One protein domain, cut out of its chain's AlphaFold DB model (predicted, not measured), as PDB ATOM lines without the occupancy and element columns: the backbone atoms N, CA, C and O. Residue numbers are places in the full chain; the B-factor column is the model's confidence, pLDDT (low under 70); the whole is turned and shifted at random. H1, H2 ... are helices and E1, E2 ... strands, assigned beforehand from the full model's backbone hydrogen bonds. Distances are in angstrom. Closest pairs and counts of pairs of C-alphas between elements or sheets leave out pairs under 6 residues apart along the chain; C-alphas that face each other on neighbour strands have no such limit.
ATOM      1  N   GLN A  30     -22.179   7.380 169.116       94.38
ATOM      2  CA  GLN A  30     -21.821   8.790 169.264       94.38
ATOM      3  C   GLN A  30     -22.100   9.581 167.990       94.38
ATOM      4  O   GLN A  30     -22.506  10.735 168.066       94.38
ATOM      5  N   SER A  31     -21.892   8.975 166.820       95.44
ATOM      6  CA  SER A  31     -22.183   9.611 165.538       95.44
ATOM      7  C   SER A  31     -22.445   8.587 164.441       95.44
ATOM      8  O   SER A  31     -22.102   7.407 164.562       95.44
ATOM      9  N   LEU A  32     -23.072   9.062 163.367       96.56
ATOM     10  CA  LEU A  32     -23.306   8.319 162.138       96.56
ATOM     11  C   LEU A  32     -22.655   9.041 160.960       96.56
ATOM     12  O   LEU A  32     -22.490  10.260 160.954       96.56
ATOM     13  N   SER A  33     -22.344   8.275 159.925       97.44
ATOM     14  CA  SER A  33     -22.018   8.787 158.599       97.44
ATOM     15  C   SER A  33     -22.689   7.920 157.542       97.44
ATOM     16  O   SER A  33     -22.837   6.713 157.728       97.44
ATOM     17  N   VAL A  34     -23.111   8.531 156.436       97.50
ATOM     18  CA  VAL A  34     -23.731   7.832 155.306       97.50
ATOM     19  C   VAL A  34     -22.812   7.942 154.095       97.50
ATOM     20  O   VAL A  34     -22.322   9.025 153.775       97.50
ATOM     21  N   SER A  35     -22.567   6.813 153.433       97.31
ATOM     22  CA  SER A  35     -21.771   6.730 152.210       97.31
ATOM     23  C   SER A  35     -22.598   6.121 151.072       97.31
ATOM     24  O   SER A  35     -23.243   5.096 151.305       97.31
ATOM     25  N   PRO A  36     -22.574   6.698 149.857       97.12
ATOM     26  CA  PRO A  36     -21.899   7.949 149.499       97.12
ATOM     27  C   PRO A  36     -22.586   9.173 150.132       97.12
ATOM     28  O   PRO A  36     -23.788   9.157 150.363       97.12
ATOM     29  N   ALA A  37     -21.833  10.250 150.385       96.06
ATOM     30  CA  ALA A  37     -22.400  11.498 150.914       96.06
ATOM     31  C   ALA A  37     -23.290  12.217 149.882       96.06
ATOM     32  O   ALA A  37     -24.273  12.867 150.233       96.06
ATOM     33  N   SER A  38     -22.954  12.081 148.598       95.88
ATOM     34  CA  SER A  38     -23.748  12.567 147.474       95.88
ATOM     35  C   SER A  38     -23.583  11.643 146.271       95.88
ATOM     36  O   SER A  38     -22.460  11.226 145.980       95.88
ATOM     37  N   THR A  39     -24.657  11.358 145.544       96.19
ATOM     38  CA  THR A  39     -24.609  10.571 144.302       96.19
ATOM     39  C   THR A  39     -25.720  10.979 143.338       96.19
ATOM     40  O   THR A  39     -26.644  11.697 143.714       96.19
ATOM     41  N   THR A  40     -25.648  10.513 142.096       94.94
ATOM     42  CA  THR A  40     -26.730  10.633 141.113       94.94
ATOM     43  C   THR A  40     -27.353   9.260 140.917       94.94
ATOM     44  O   THR A  40     -26.638   8.271 140.753       94.94
ATOM     45  N   ALA A  41     -28.680   9.194 140.932       92.50
ATOM     46  CA  ALA A  41     -29.422   7.958 140.759       92.50
ATOM     47  C   ALA A  41     -29.154   7.352 139.373       92.50
ATOM     48  O   ALA A  41     -29.453   7.956 138.341       92.50
ATOM     49  N   GLN A  42     -28.615   6.134 139.341       90.44
ATOM     50  CA  GLN A  42     -28.394   5.387 138.105       90.44
ATOM     51  C   GLN A  42     -29.596   4.476 137.869       90.44
ATOM     52  O   GLN A  42     -29.917   3.634 138.701       90.44
ATOM     53  N   GLY A  43     -30.319   4.681 136.764       87.62
ATOM     54  CA  GLY A  43     -31.572   3.955 136.524       87.62
ATOM     55  C   GLY A  43     -32.667   4.268 137.556       87.62
ATOM     56  O   GLY A  43     -33.538   3.436 137.796       87.62
ATOM     57  N   GLY A  44     -32.614   5.450 138.184       89.81
ATOM     58  CA  GLY A  44     -33.607   5.909 139.159       89.81
ATOM     59  C   GLY A  44     -33.404   5.408 140.592       89.81
ATOM     60  O   GLY A  44     -34.305   5.583 141.413       89.81
ATOM     61  N   GLN A  45     -32.256   4.790 140.904       91.81
ATOM     62  CA  GLN A  45     -31.935   4.298 142.247       91.81
ATOM     63  C   GLN A  45     -30.470   4.562 142.624       91.81
ATOM     64  O   GLN A  45     -29.605   4.686 141.754       91.81
ATOM     65  N   ALA A  46     -30.182   4.612 143.926       94.06
ATOM     66  CA  ALA A  46     -28.820   4.549 144.453       94.06
ATOM     67  C   ALA A  46     -28.785   3.869 145.828       94.06
ATOM     68  O   ALA A  46     -29.761   3.903 146.577       94.06
ATOM     69  N   GLN A  47     -27.649   3.251 146.154       94.50
ATOM     70  CA  GLN A  47     -27.455   2.520 147.402       94.50
ATOM     71  C   GLN A  47     -26.630   3.331 148.404       94.50
ATOM     72  O   GLN A  47     -25.660   3.989 148.028       94.50
ATOM     73  N   PHE A  48     -27.000   3.228 149.677       95.44
ATOM     74  CA  PHE A  48     -26.374   3.919 150.795       95.44
ATOM     75  C   PHE A  48     -26.054   2.948 151.929       95.44
ATOM     76  O   PHE A  48     -26.819   2.030 152.226       95.44
ATOM     77  N   THR A  49     -24.930   3.194 152.595       96.94
ATOM     78  CA  THR A  49     -24.467   2.434 153.758       96.94
ATOM     79  C   THR A  49     -24.188   3.389 154.908       96.94
ATOM     80  O   THR A  49     -23.492   4.391 154.734       96.94
ATOM     81  N   ALA A  50     -24.710   3.067 156.090       95.81
ATOM     82  CA  ALA A  50     -24.440   3.812 157.311       95.81
ATOM     83  C   ALA A  50     -23.249   3.208 158.059       95.81
ATOM     84  O   ALA A  50     -23.152   1.992 158.223       95.81
ATOM     85  N   THR A  51     -22.363   4.067 158.547       97.12
ATOM     86  CA  THR A  51     -21.277   3.709 159.463       97.12
ATOM     87  C   THR A  51     -21.517   4.407 160.793       97.12
ATOM     88  O   THR A  51     -21.844   5.592 160.811       97.12
ATOM     89  N   GLY A  52     -21.390   3.659 161.886       96.38
ATOM     90  CA  GLY A  52     -21.613   4.141 163.245       96.38
ATOM     91  C   GLY A  52     -20.334   4.148 164.063       96.38
ATOM     92  O   GLY A  52     -19.522   3.225 163.972       96.38
ATOM     93  N   GLN A  53     -20.174   5.193 164.869       96.31
ATOM     94  CA  GLN A  53     -18.996   5.461 165.686       96.31
ATOM     95  C   GLN A  53     -19.393   5.366 167.150       96.31
ATOM     96  O   GLN A  53     -20.348   6.012 167.576       96.31
ATOM     97  N   PHE A  54     -18.682   4.548 167.918       94.81
ATOM     98  CA  PHE A  54     -19.126   4.127 169.241       94.81
ATOM     99  C   PHE A  54     -18.097   4.413 170.330       94.81
ATOM    100  O   PHE A  54     -16.891   4.371 170.098       94.81
ATOM    101  N   SER A  55     -18.592   4.619 171.551       94.00
ATOM    102  CA  SER A  55     -17.789   4.938 172.737       94.00
ATOM    103  C   SER A  55     -16.874   3.806 173.224       94.00
ATOM    104  O   SER A  55     -15.996   4.042 174.051       94.00
ATOM    105  N   ALA A  56     -17.088   2.574 172.759       91.12
ATOM    106  CA  ALA A  56     -16.344   1.389 173.171       91.12
ATOM    107  C   ALA A  56     -16.118   0.445 171.988       91.12
ATOM    108  O   ALA A  56     -16.866   0.468 171.011       91.12
ATOM    109  N   ALA A  57     -15.088  -0.399 172.088       87.06
ATOM    110  CA  ALA A  57     -14.730  -1.344 171.039       87.06
ATOM    111  C   ALA A  57     -15.882  -2.334 170.724       87.06
ATOM    112  O   ALA A  57     -16.510  -2.838 171.656       87.06
ATOM    113  N   PRO A  58     -16.140  -2.645 169.439       90.50
ATOM    114  CA  PRO A  58     -15.538  -2.016 168.260       90.50
ATOM    115  C   PRO A  58     -15.976  -0.546 168.124       90.50
ATOM    116  O   PRO A  58     -17.158  -0.242 168.200       90.50
ATOM    117  N   MET A  59     -15.033   0.385 167.931       92.62
ATOM    118  CA  MET A  59     -15.339   1.832 167.900       92.62
ATOM    119  C   MET A  59     -15.980   2.292 166.583       92.62
ATOM    120  O   MET A  59     -16.453   3.420 166.491       92.62
ATOM    121  N   SER A  60     -15.986   1.438 165.563       94.25
ATOM    122  CA  SER A  60     -16.576   1.699 164.253       94.25
ATOM    123  C   SER A  60     -17.267   0.433 163.757       94.25
ATOM    124  O   SER A  60     -16.671  -0.643 163.829       94.25
ATOM    125  N   GLU A  61     -18.493   0.556 163.257       94.38
ATOM    126  CA  GLU A  61     -19.233  -0.530 162.604       94.38
ATOM    127  C   GLU A  61     -19.811  -0.053 161.274       94.38
ATOM    128  O   GLU A  61     -20.436   1.005 161.197       94.38
ATOM    129  N   SER A  62     -19.613  -0.857 160.230       94.94
ATOM    130  CA  SER A  62     -20.161  -0.642 158.892       94.94
ATOM    131  C   SER A  62     -20.555  -2.007 158.314       94.94
ATOM    132  O   SER A  62     -19.673  -2.856 158.160       94.94
ATOM    133  N   PRO A  63     -21.841  -2.269 158.028       93.50
ATOM    134  CA  PRO A  63     -22.992  -1.386 158.229       93.50
ATOM    135  C   PRO A  63     -23.450  -1.301 159.697       93.50
ATOM    136  O   PRO A  63     -23.597  -2.317 160.383       93.50
ATOM    137  N   ALA A  64     -23.737  -0.086 160.165       92.75
ATOM    138  CA  ALA A  64     -24.374   0.144 161.461       92.75
ATOM    139  C   ALA A  64     -25.883  -0.156 161.424       92.75
ATOM    140  O   ALA A  64     -26.519  -0.051 160.376       92.75
ATOM    141  N   SER A  65     -26.457  -0.511 162.579       91.56
ATOM    142  CA  SER A  65     -27.898  -0.743 162.730       91.56
ATOM    143  C   SER A  65     -28.639   0.594 162.768       91.56
ATOM    144  O   SER A  65     -28.598   1.289 163.782       91.56
ATOM    145  N   VAL A  66     -29.316   0.955 161.681       92.06
ATOM    146  CA  VAL A  66     -30.020   2.239 161.540       92.06
ATOM    147  C   VAL A  66     -31.426   2.045 160.986       92.06
ATOM    148  O   VAL A  66     -31.738   1.024 160.376       92.06
ATOM    149  N   SER A  67     -32.282   3.034 161.197       90.69
ATOM    150  CA  SER A  67     -33.543   3.205 160.485       90.69
ATOM    151  C   SER A  67     -33.329   4.201 159.348       90.69
ATOM    152  O   SER A  67     -32.641   5.209 159.522       90.69
ATOM    153  N   TRP A  68     -33.882   3.898 158.179       91.00
ATOM    154  CA  TRP A  68     -33.680   4.676 156.962       91.00
ATOM    155  C   TRP A  68     -34.925   5.472 156.593       91.00
ATOM    156  O   TRP A  68     -36.038   4.957 156.678       91.00
ATOM    157  N   TRP A  69     -34.710   6.701 156.132       88.69
ATOM    158  CA  TRP A  69     -35.738   7.590 155.599       88.69
ATOM    159  C   TRP A  69     -35.237   8.239 154.307       88.69
ATOM    160  O   TRP A  69     -34.031   8.407 154.112       88.69
ATOM    161  N   GLN A  70     -36.158   8.628 153.428       88.75
ATOM    162  CA  GLN A  70     -35.848   9.461 152.268       88.75
ATOM    163  C   GLN A  70     -36.902  10.549 152.076       88.75
ATOM    164  O   GLN A  70     -38.081  10.330 152.344       88.75
ATOM    165  N   SER A  71     -36.485  11.714 151.592       86.62
ATOM    166  CA  SER A  71     -37.376  12.841 151.322       86.62
ATOM    167  C   SER A  71     -36.800  13.742 150.228       86.62
ATOM    168  O   SER A  71     -35.630  14.111 150.335       86.62
ATOM    169  N   PRO A  72     -37.579  14.176 149.219       83.69
ATOM    170  CA  PRO A  72     -38.876  13.662 148.753       83.69
ATOM    171  C   PRO A  72     -38.738  12.509 147.724       83.69
ATOM    172  O   PRO A  72     -37.641  12.266 147.239       83.69
ATOM    173  N   PRO A  73     -39.836  11.832 147.329       70.12
ATOM    174  CA  PRO A  73     -41.074  11.718 148.080       70.12
ATOM    175  C   PRO A  73     -40.922  10.635 149.156       70.12
ATOM    176  O   PRO A  73     -40.335   9.574 148.925       70.12
ATOM    177  N   ILE A  74     -41.472  10.912 150.335       65.75
ATOM    178  CA  ILE A  74     -41.735   9.884 151.341       65.75
ATOM    179  C   ILE A  74     -42.815   8.982 150.724       65.75
ATOM    180  O   ILE A  74     -43.975   9.384 150.646       65.75
ATOM    181  N   ILE A  75     -42.429   7.815 150.201       54.16
ATOM    182  CA  ILE A  75     -43.376   6.757 149.839       54.16
ATOM    183  C   ILE A  75     -43.308   5.696 150.913       54.16
ATOM    184  O   ILE A  75     -42.251   5.211 151.306       54.16
ATOM    185  N   ASP A  76     -44.493   5.392 151.383       41.25
ATOM    186  CA  ASP A  76     -44.793   4.813 152.662       41.25
ATOM    187  C   ASP A  76     -45.996   3.882 152.439       41.25
ATOM    188  O   ASP A  76     -46.637   3.913 151.380       41.25
ATOM    189  N   PRO A  77     -46.421   3.131 153.443       46.50
ATOM    190  CA  PRO A  77     -47.721   3.492 153.985       46.50
ATOM    191  C   PRO A  77     -47.498   4.229 155.301       46.50
ATOM    192  O   PRO A  77     -47.079   3.526 156.221       46.50
ATOM    193  N   PRO A  78     -47.775   5.559 155.438       57.69
ATOM    194  CA  PRO A  78     -47.464   6.319 156.657       57.69
ATOM    195  C   PRO A  78     -48.357   5.843 157.775       57.69
ATOM    196  O   PRO A  78     -49.438   6.360 158.042       57.69
ATOM    197  N   SER A  85     -37.585   0.955 162.844       83.12
ATOM    198  CA  SER A  85     -37.084  -0.379 162.515       83.12
ATOM    199  C   SER A  85     -35.604  -0.268 162.183       83.12
ATOM    200  O   SER A  85     -35.240   0.325 161.166       83.12
ATOM    201  N   LEU A  86     -34.752  -0.819 163.047       87.25
ATOM    202  CA  LEU A  86     -33.309  -0.833 162.833       87.25
ATOM    203  C   LEU A  86     -32.914  -2.001 161.928       87.25
ATOM    204  O   LEU A  86     -33.366  -3.130 162.110       87.25
ATOM    205  N   THR A  87     -32.036  -1.730 160.971       88.06
ATOM    206  CA  THR A  87     -31.469  -2.723 160.063       88.06
ATOM    207  C   THR A  87     -29.995  -2.430 159.809       88.06
ATOM    208  O   THR A  87     -29.571  -1.278 159.776       88.06
ATOM    209  N   ASN A  88     -29.210  -3.486 159.618       91.50
ATOM    210  CA  ASN A  88     -27.821  -3.409 159.159       91.50
ATOM    211  C   ASN A  88     -27.719  -3.583 157.638       91.50
ATOM    212  O   ASN A  88     -26.628  -3.748 157.110       91.50
ATOM    213  N   GLN A  89     -28.840  -3.626 156.920       90.81
ATOM    214  CA  GLN A  89     -28.806  -3.731 155.467       90.81
ATOM    215  C   GLN A  89     -28.554  -2.355 154.836       90.81
ATOM    216  O   GLN A  89     -29.021  -1.341 155.370       90.81
ATOM    217  N   PRO A  90     -27.842  -2.302 153.695       91.19
ATOM    218  CA  PRO A  90     -27.779  -1.095 152.888       91.19
ATOM    219  C   PRO A  90     -29.180  -0.636 152.470       91.19
ATOM    220  O   PRO A  90     -30.085  -1.453 152.289       91.19
ATOM    221  N   PHE A  91     -29.337   0.664 152.255       92.62
ATOM    222  CA  PHE A  91     -30.594   1.263 151.826       92.62
ATOM    223  C   PHE A  91     -30.554   1.640 150.355       92.62
ATOM    224  O   PHE A  91     -29.624   2.306 149.909       92.62
ATOM    225  N   THR A  92     -31.575   1.234 149.608       91.81
ATOM    226  CA  THR A  92     -31.744   1.617 148.207       91.81
ATOM    227  C   THR A  92     -32.751   2.752 148.132       91.81
ATOM    228  O   THR A  92     -33.955   2.518 148.220       91.81
ATOM    229  N   ALA A  93     -32.257   3.975 147.961       90.69
ATOM    230  CA  ALA A  93     -33.111   5.125 147.713       90.69
ATOM    231  C   ALA A  93     -33.625   5.085 146.270       90.69
ATOM    232  O   ALA A  93     -32.908   4.669 145.351       90.69
ATOM    233  N   GLN A  94     -34.864   5.525 146.066       90.88
ATOM    234  CA  GLN A  94     -35.520   5.498 144.761       90.88
ATOM    235  C   GLN A  94     -36.091   6.867 144.409       90.88
ATOM    236  O   GLN A  94     -36.652   7.557 145.260       90.88
ATOM    237  N   CYS A  95     -35.984   7.235 143.133       88.94
ATOM    238  CA  CYS A  95     -36.519   8.496 142.629       88.94
ATOM    239  C   CYS A  95     -38.047   8.521 142.591       88.94
ATOM    240  O   CYS A  95     -38.635   9.584 142.695       88.94
ATOM    241  N   PHE A  96     -38.714   7.376 142.415       87.94
ATOM    242  CA  PHE A  96     -40.180   7.303 142.296       87.94
ATOM    243  C   PHE A  96     -40.791   8.278 141.265       87.94
ATOM    244  O   PHE A  96     -41.900   8.774 141.444       87.94
ATOM    245  N   GLY A  97     -40.064   8.572 140.182       84.81
ATOM    246  CA  GLY A  97     -40.484   9.553 139.174       84.81
ATOM    247  C   GLY A  97     -40.341  11.020 139.602       84.81
ATOM    248  O   GLY A  97     -40.738  11.902 138.849       84.81
ATOM    249  N   PHE A  98     -39.775  11.293 140.781       87.81
ATOM    250  CA  PHE A  98     -39.324  12.618 141.184       87.81
ATOM    251  C   PHE A  98     -38.006  12.965 140.485       87.81
ATOM    252  O   PHE A  98     -37.098  12.136 140.422       87.81
ATOM    253  N   THR A  99     -37.900  14.208 140.024       90.00
ATOM    254  CA  THR A  99     -36.679  14.796 139.464       90.00
ATOM    255  C   THR A  99     -36.194  15.885 140.411       90.00
ATOM    256  O   THR A  99     -36.973  16.745 140.827       90.00
ATOM    257  N   GLY A 100     -34.904  15.864 140.743       91.00
ATOM    258  CA  GLY A 100     -34.293  16.787 141.696       91.00
ATOM    259  C   GLY A 100     -33.584  16.088 142.861       91.00
ATOM    260  O   GLY A 100     -33.382  14.873 142.837       91.00
ATOM    261  N   PRO A 101     -33.160  16.854 143.880       92.25
ATOM    262  CA  PRO A 101     -32.424  16.314 145.013       92.25
ATOM    263  C   PRO A 101     -33.348  15.588 145.997       92.25
ATOM    264  O   PRO A 101     -34.367  16.122 146.430       92.25
ATOM    265  N   ILE A 102     -32.937  14.386 146.384       92.06
ATOM    266  CA  ILE A 102     -33.506  13.566 147.450       92.06
ATOM    267  C   ILE A 102     -32.492  13.506 148.587       92.06
ATOM    268  O   ILE A 102     -31.318  13.204 148.380       92.06
ATOM    269  N   THR A 103     -32.949  13.758 149.805       93.50
ATOM    270  CA  THR A 103     -32.175  13.542 151.023       93.50
ATOM    271  C   THR A 103     -32.436  12.139 151.546       93.50
ATOM    272  O   THR A 103     -33.585  11.734 151.703       93.50
ATOM    273  N   VAL A 104     -31.366  11.404 151.830       93.44
ATOM    274  CA  VAL A 104     -31.387  10.100 152.495       93.44
ATOM    275  C   VAL A 104     -30.931  10.301 153.929       93.44
ATOM    276  O   VAL A 104     -29.901  10.931 154.156       93.44
ATOM    277  N   ILE A 105     -31.670   9.759 154.890       93.12
ATOM    278  CA  ILE A 105     -31.403   9.914 156.317       93.12
ATOM    279  C   ILE A 105     -31.226   8.532 156.939       93.12
ATOM    280  O   ILE A 105     -32.081   7.661 156.789       93.12
ATOM    281  N   ALA A 106     -30.127   8.348 157.663       93.50
ATOM    282  CA  ALA A 106     -29.924   7.236 158.578       93.50
ATOM    283  C   ALA A 106     -30.080   7.748 160.008       93.50
ATOM    284  O   ALA A 106     -29.429   8.725 160.372       93.50
ATOM    285  N   VAL A 107     -30.896   7.086 160.826       92.25
ATOM    286  CA  VAL A 107     -31.112   7.452 162.231       92.25
ATOM    287  C   VAL A 107     -31.006   6.236 163.141       92.25
ATOM    288  O   VAL A 107     -31.464   5.147 162.800       92.25
ATOM    289  N   ALA A 108     -30.404   6.407 164.313       91.88
ATOM    290  CA  ALA A 108     -30.314   5.357 165.318       91.88
ATOM    291  C   ALA A 108     -30.278   5.943 166.736       91.88
ATOM    292  O   ALA A 108     -29.820   7.070 166.934       91.88
ATOM    293  N   PRO A 109     -30.747   5.193 167.744       91.44
ATOM    294  CA  PRO A 109     -30.601   5.585 169.137       91.44
ATOM    295  C   PRO A 109     -29.138   5.482 169.578       91.44
ATOM    296  O   PRO A 109     -28.394   4.591 169.170       91.44
ATOM    297  N   MET A 110     -28.726   6.388 170.463       89.44
ATOM    298  CA  MET A 110     -27.377   6.414 171.034       89.44
ATOM    299  C   MET A 110     -27.099   5.221 171.948       89.44
ATOM    300  O   MET A 110     -25.947   4.860 172.171       89.44
ATOM    301  N   LYS A 111     -28.137   4.614 172.522       84.19
ATOM    302  CA  LYS A 111     -28.036   3.424 173.375       84.19
ATOM    303  C   LYS A 111     -28.757   2.262 172.714       84.19
ATOM    304  O   LYS A 111     -29.597   2.471 171.844       84.19
ATOM    305  N   ALA A 112     -28.438   1.044 173.153       68.62
ATOM    306  CA  ALA A 112     -29.189  -0.137 172.755       68.62
ATOM    307  C   ALA A 112     -30.682   0.103 173.019       68.62
ATOM    308  O   ALA A 112     -31.098   0.276 174.165       68.62
ATOM    309  N   HIS A 113     -31.451   0.170 171.938       64.69
ATOM    310  CA  HIS A 113     -32.884   0.412 171.991       64.69
ATOM    311  C   HIS A 113     -33.592  -0.846 172.466       64.69
ATOM    312  O   HIS A 113     -33.333  -1.930 171.937       64.69
ATOM    313  N   ALA A 114     -34.509  -0.721 173.420       55.47
ATOM    314  CA  ALA A 114     -35.452  -1.800 173.670       55.47
ATOM    315  C   ALA A 114     -36.442  -1.874 172.498       55.47
ATOM    316  O   ALA A 114     -36.860  -0.849 171.954       55.47
ATOM    317  N   ALA A 115     -36.835  -3.084 172.098       49.69
ATOM    318  CA  ALA A 115     -37.912  -3.249 171.131       49.69
ATOM    319  C   ALA A 115     -39.185  -2.563 171.668       49.69
ATOM    320  O   ALA A 115     -39.674  -2.935 172.733       49.69
ATOM    321  N   GLY A 116     -39.696  -1.564 170.941       53.75
ATOM    322  CA  GLY A 116     -40.920  -0.828 171.288       53.75
ATOM    323  C   GLY A 116     -40.719   0.577 171.861       53.75
ATOM    324  O   GLY A 116     -41.707   1.267 172.095       53.75
ATOM    325  N   ASP A 117     -39.480   1.023 172.060       63.50
ATOM    326  CA  ASP A 117     -39.209   2.390 172.499       63.50
ATOM    327  C   ASP A 117     -39.374   3.352 171.289       63.50
ATOM    328  O   ASP A 117     -39.004   3.024 170.157       63.50
ATOM    329  N   SER A 118     -40.040   4.496 171.458       75.81
ATOM    330  CA  SER A 118     -40.444   5.377 170.342       75.81
ATOM    331  C   SER A 118     -39.561   6.616 170.249       75.81
ATOM    332  O   SER A 118     -39.159   7.163 171.274       75.81
ATOM    333  N   MET A 119     -39.306   7.113 169.037       83.75
ATOM    334  CA  MET A 119     -38.625   8.397 168.865       83.75
ATOM    335  C   MET A 119     -39.545   9.551 169.311       83.75
ATOM    336  O   MET A 119     -40.688   9.614 168.848       83.75
ATOM    337  N   PRO A 120     -39.084  10.479 170.173       86.75
ATOM    338  CA  PRO A 120     -39.828  11.691 170.495       86.75
ATOM    339  C   PRO A 120     -40.117  12.522 169.242       86.75
ATOM    340  O   PRO A 120     -39.272  12.624 168.355       86.75
ATOM    341  N   LEU A 121     -41.283  13.171 169.192       84.56
ATOM    342  CA  LEU A 121     -41.679  13.980 168.034       84.56
ATOM    343  C   LEU A 121     -40.687  15.117 167.734       84.56
ATOM    344  O   LEU A 121     -40.440  15.400 166.568       84.56
ATOM    345  N   SER A 122     -40.084  15.725 168.760       85.62
ATOM    346  CA  SER A 122     -39.049  16.754 168.589       85.62
ATOM    347  C   SER A 122     -37.815  16.215 167.864       85.62
ATOM    348  O   SER A 122     -37.366  16.811 166.894       85.62
ATOM    349  N   ALA A 123     -37.318  15.042 168.267       87.94
ATOM    350  CA  ALA A 123     -36.200  14.393 167.586       87.94
ATOM    351  C   ALA A 123     -36.556  14.001 166.154       87.94
ATOM    352  O   ALA A 123     -35.734  14.157 165.258       87.94
ATOM    353  N   PHE A 124     -37.781  13.533 165.918       87.31
ATOM    354  CA  PHE A 124     -38.248  13.263 164.563       87.31
ATOM    355  C   PHE A 124     -38.246  14.537 163.702       87.31
ATOM    356  O   PHE A 124     -37.722  14.542 162.588       87.31
ATOM    357  N   GLU A 125     -38.794  15.634 164.224       87.50
ATOM    358  CA  GLU A 125     -38.863  16.910 163.515       87.50
ATOM    359  C   GLU A 125     -37.467  17.469 163.210       87.50
ATOM    360  O   GLU A 125     -37.196  17.833 162.066       87.50
ATOM    361  N   ASP A 126     -36.560  17.479 164.185       89.62
ATOM    362  CA  ASP A 126     -35.227  18.058 164.014       89.62
ATOM    363  C   ASP A 126     -34.284  17.167 163.191       89.62
ATOM    364  O   ASP A 126     -33.540  17.672 162.347       89.62
ATOM    365  N   LEU A 127     -34.328  15.843 163.380       89.38
ATOM    366  CA  LEU A 127     -33.400  14.916 162.720       89.38
ATOM    367  C   LEU A 127     -33.870  14.450 161.340       89.38
ATOM    368  O   LEU A 127     -33.029  14.257 160.467       89.38
ATOM    369  N   ILE A 128     -35.175  14.229 161.135       88.31
ATOM    370  CA  ILE A 128     -35.708  13.602 159.908       88.31
ATOM    371  C   ILE A 128     -36.423  14.614 159.013       88.31
ATOM    372  O   ILE A 128     -36.322  14.520 157.794       88.31
ATOM    373  N   VAL A 129     -37.161  15.571 159.581       87.38
ATOM    374  CA  VAL A 129     -37.927  16.533 158.767       87.38
ATOM    375  C   VAL A 129     -37.078  17.746 158.404       87.38
ATOM    376  O   VAL A 129     -37.024  18.145 157.242       87.38
ATOM    377  N   ARG A 130     -36.439  18.361 159.403       87.50
ATOM    378  CA  ARG A 130     -35.720  19.632 159.247       87.50
ATOM    379  C   ARG A 130     -34.228  19.464 159.000       87.50
ATOM    380  O   ARG A 130     -33.616  20.386 158.466       87.50
ATOM    381  N   HIS A 131     -33.654  18.328 159.392       88.81
ATOM    382  CA  HIS A 131     -32.208  18.081 159.369       88.81
ATOM    383  C   HIS A 131     -31.403  19.197 160.070       88.81
ATOM    384  O   HIS A 131     -30.294  19.539 159.658       88.81
ATOM    385  N   THR A 132     -31.977  19.812 161.107       87.19
ATOM    386  CA  THR A 132     -31.379  20.928 161.863       87.19
ATOM    387  C   THR A 132     -30.353  20.453 162.883       87.19
ATOM    388  O   THR A 132     -29.541  21.251 163.349       87.19
ATOM    389  N   ALA A 133     -30.363  19.159 163.207       89.94
ATOM    390  CA  ALA A 133     -29.441  18.532 164.138       89.94
ATOM    391  C   ALA A 133     -28.950  17.177 163.611       89.94
ATOM    392  O   ALA A 133     -29.600  16.517 162.802       89.94
ATOM    393  N   THR A 134     -27.791  16.747 164.105       91.25
ATOM    394  CA  THR A 134     -27.257  15.388 163.907       91.25
ATOM    395  C   THR A 134     -27.422  14.518 165.150       91.25
ATOM    396  O   THR A 134     -27.155  13.319 165.107       91.25
ATOM    397  N   GLN A 135     -27.867  15.107 166.260       91.75
ATOM    398  CA  GLN A 135     -28.153  14.425 167.510       91.75
ATOM    399  C   GLN A 135     -29.254  15.175 168.258       91.75
ATOM    400  O   GLN A 135     -29.129  16.377 168.458       91.75
ATOM    401  N   GLU A 136     -30.302  14.471 168.684       90.44
ATOM    402  CA  GLU A 136     -31.423  15.064 169.420       90.44
ATOM    403  C   GLU A 136     -32.126  14.001 170.270       90.44
ATOM    404  O   GLU A 136     -32.320  12.867 169.830       90.44
ATOM    405  N   SER A 137     -32.483  14.348 171.512       86.38
ATOM    406  CA  SER A 137     -33.225  13.486 172.451       86.38
ATOM    407  C   SER A 137     -32.760  12.010 172.526       86.38
ATOM    408  O   SER A 137     -33.574  11.095 172.634       86.38
ATOM    409  N   GLY A 138     -31.445  11.758 172.477       89.19
ATOM    410  CA  GLY A 138     -30.872  10.405 172.570       89.19
ATOM    411  C   GLY A 138     -30.798   9.631 171.250       89.19
ATOM    412  O   GLY A 138     -30.468   8.445 171.263       89.19
ATOM    413  N   PHE A 139     -31.051  10.294 170.125       91.38
ATOM    414  CA  PHE A 139     -30.874   9.777 168.772       91.38
ATOM    415  C   PHE A 139     -29.746  10.510 168.070       91.38
ATOM    416  O   PHE A 139     -29.499  11.681 168.346       91.38
ATOM    417  N   VAL A 140     -29.087   9.823 167.145       94.31
ATOM    418  CA  VAL A 140     -28.150  10.413 166.190       94.31
ATOM    419  C   VAL A 140     -28.636  10.142 164.779       94.31
ATOM    420  O   VAL A 140     -29.199   9.082 164.499       94.31
ATOM    421  N   ALA A 141     -28.398  11.094 163.889       94.62
ATOM    422  CA  ALA A 141     -28.750  11.003 162.487       94.62
ATOM    423  C   ALA A 141     -27.598  11.462 161.596       94.62
ATOM    424  O   ALA A 141     -26.759  12.278 161.982       94.62
ATOM    425  N   ALA A 142     -27.578  10.931 160.380       96.75
ATOM    426  CA  ALA A 142     -26.692  11.367 159.317       96.75
ATOM    427  C   ALA A 142     -27.453  11.410 157.995       96.75
ATOM    428  O   ALA A 142     -28.313  10.569 157.732       96.75
ATOM    429  N   THR A 143     -27.109  12.385 157.161       95.44
ATOM    430  CA  THR A 143     -27.784  12.637 155.888       95.44
ATOM    431  C   THR A 143     -26.838  12.461 154.707       95.44
ATOM    432  O   THR A 143     -25.662  12.818 154.792       95.44
ATOM    433  N   ALA A 144     -27.373  12.002 153.583       96.19
ATOM    434  CA  ALA A 144     -26.730  11.997 152.277       96.19
ATOM    435  C   ALA A 144     -27.678  12.554 151.207       96.19
ATOM    436  O   ALA A 144     -28.878  12.687 151.436       96.19
ATOM    437  N   GLN A 145     -27.135  12.894 150.042       95.75
ATOM    438  CA  GLN A 145     -27.893  13.443 148.918       95.75
ATOM    439  C   GLN A 145     -27.891  12.486 147.722       95.75
ATOM    440  O   GLN A 145     -26.875  11.894 147.365       95.75
ATOM    441  N   MET A 146     -29.031  12.372 147.056       94.44
ATOM    442  CA  MET A 146     -29.192  11.663 145.795       94.44
ATOM    443  C   MET A 146     -29.845  12.596 144.783       94.44
ATOM    444  O   MET A 146     -30.942  13.082 145.017       94.44
ATOM    445  N   SER A 147     -29.205  12.840 143.646       94.88
ATOM    446  CA  SER A 147     -29.814  13.592 142.550       94.88
ATOM    447  C   SER A 147     -30.568  12.649 141.620       94.88
ATOM    448  O   SER A 147     -29.982  11.694 141.102       94.88
ATOM    449  N   CYS A 148     -31.852  12.913 141.402       91.81
ATOM    450  CA  CYS A 148     -32.679  12.207 140.437       91.81
ATOM    451  C   CYS A 148     -32.762  12.983 139.117       91.81
ATOM    452  O   CYS A 148     -33.061  14.182 139.160       91.81
ATOM    453  N   PRO A 149     -32.478  12.325 137.976       87.88
ATOM    454  CA  PRO A 149     -32.529  12.950 136.659       87.88
ATOM    455  C   PRO A 149     -33.955  13.245 136.172       87.88
ATOM    456  O   PRO A 149     -34.937  12.735 136.762       87.88
TER     457      PRO A 149
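AT A GLANCE: This is residues 30 to 78 and 85 to 149 of the 149 residues of an uncharacterized protein of Acidobacteria bacterium SCGC AG-212-P17 (UniProt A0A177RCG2). Seven strands form a small flattened barrel, nearly closed: the sheet E1 E3 E5 and the sheet E2 E7 E6 E4 lie face to face, and E1 runs on into E2 from the one to the other. H1 covers the outer side of the larger sheet, over E6. The printed part has 114 residues, with one named helix and seven named strands in the order E1 E2 E3 E4 E5 E6 H1 E7. The four-stranded sheet is mixed, in the order E2 E7 E6 E4, and the three-stranded one, E1 E3 E5, is all antiparallel. The class is mostly strand; the whole is compact, with a radius of gyration of the C-alphas of 13.9 A and spans of 41 by 29 by 24 A.

IN THESE COORDINATES: E1, residues 30 to 35, is 17.2 A long and begins at C-alpha 30, (-21.821, 8.790, 169.264). E2, residues 38 to 40, follows at 24 degrees after a break of 2 residues. E3, residues 45 to 54, is 29.9 A long. E4 is residues 67 to 71, 13.8 A, and E5 residues 91 to 94, 9.6 A. E6, residues 100 to 109, is 29.9 A long. H1, residues 121 to 129, is 10.3 A long and begins at (-41.679, 13.980, 168.034). E7, residues 139 to 148, is 28.5 A long and ends at (-32.679, 12.207, 140.437).

HOW THE PARTS SIT: The sheet E2 E7 E6 E4 is twisted. E7 and E6 are antiparallel, with N 104 and O 144 2.8 A apart, within hydrogen-bond range. E6 and E4 are antiparallel, with N 69 and O 105 at 2.9 A. E2 and E7 are parallel, with N 39 and O 145 at 2.9 A. In the other sheet the pairing of E3 is staggered: residues 49 to 53 pair with E1, N 33 and O 51 at 2.9 A, and residues 45 to 48 with E5, N 48 and O 91 at 2.8 A. Between the sheets, the closest C-alphas of E1 and E7 are those of Leu 32 and Ala 142, 5.4 A; those of E4 and E5 are of Gln 70 and Ala 93, 6.9 A. H1 is on the larger sheet at a height over the sheet of 9.6 A, and runs along the strands at 15 degrees to E6 on the local plane. The closest C-alphas of H1 and E7 are those of Leu 127 and Ala 141, 6.1 A. Every O i to N i+4 pair in H1 is within hydrogen-bond range. H1 and E3 are apart.

THE WHOLE: The two farthest C-alphas, of Ala 56 and Gly 97, are 42.5 A apart. Residues 79 to 84 are not printed; C-alphas 78 and 85 are 13.7 A apart across this cut. The links E3 to E4 and E6 to H1 are long; residues 60 to 61 of the first pair antiparallel with residues 52 to 53 of E3. The mean pLDDT of the printed part is 87.8, with residues 74 to 78 and 112 to 117 under 70.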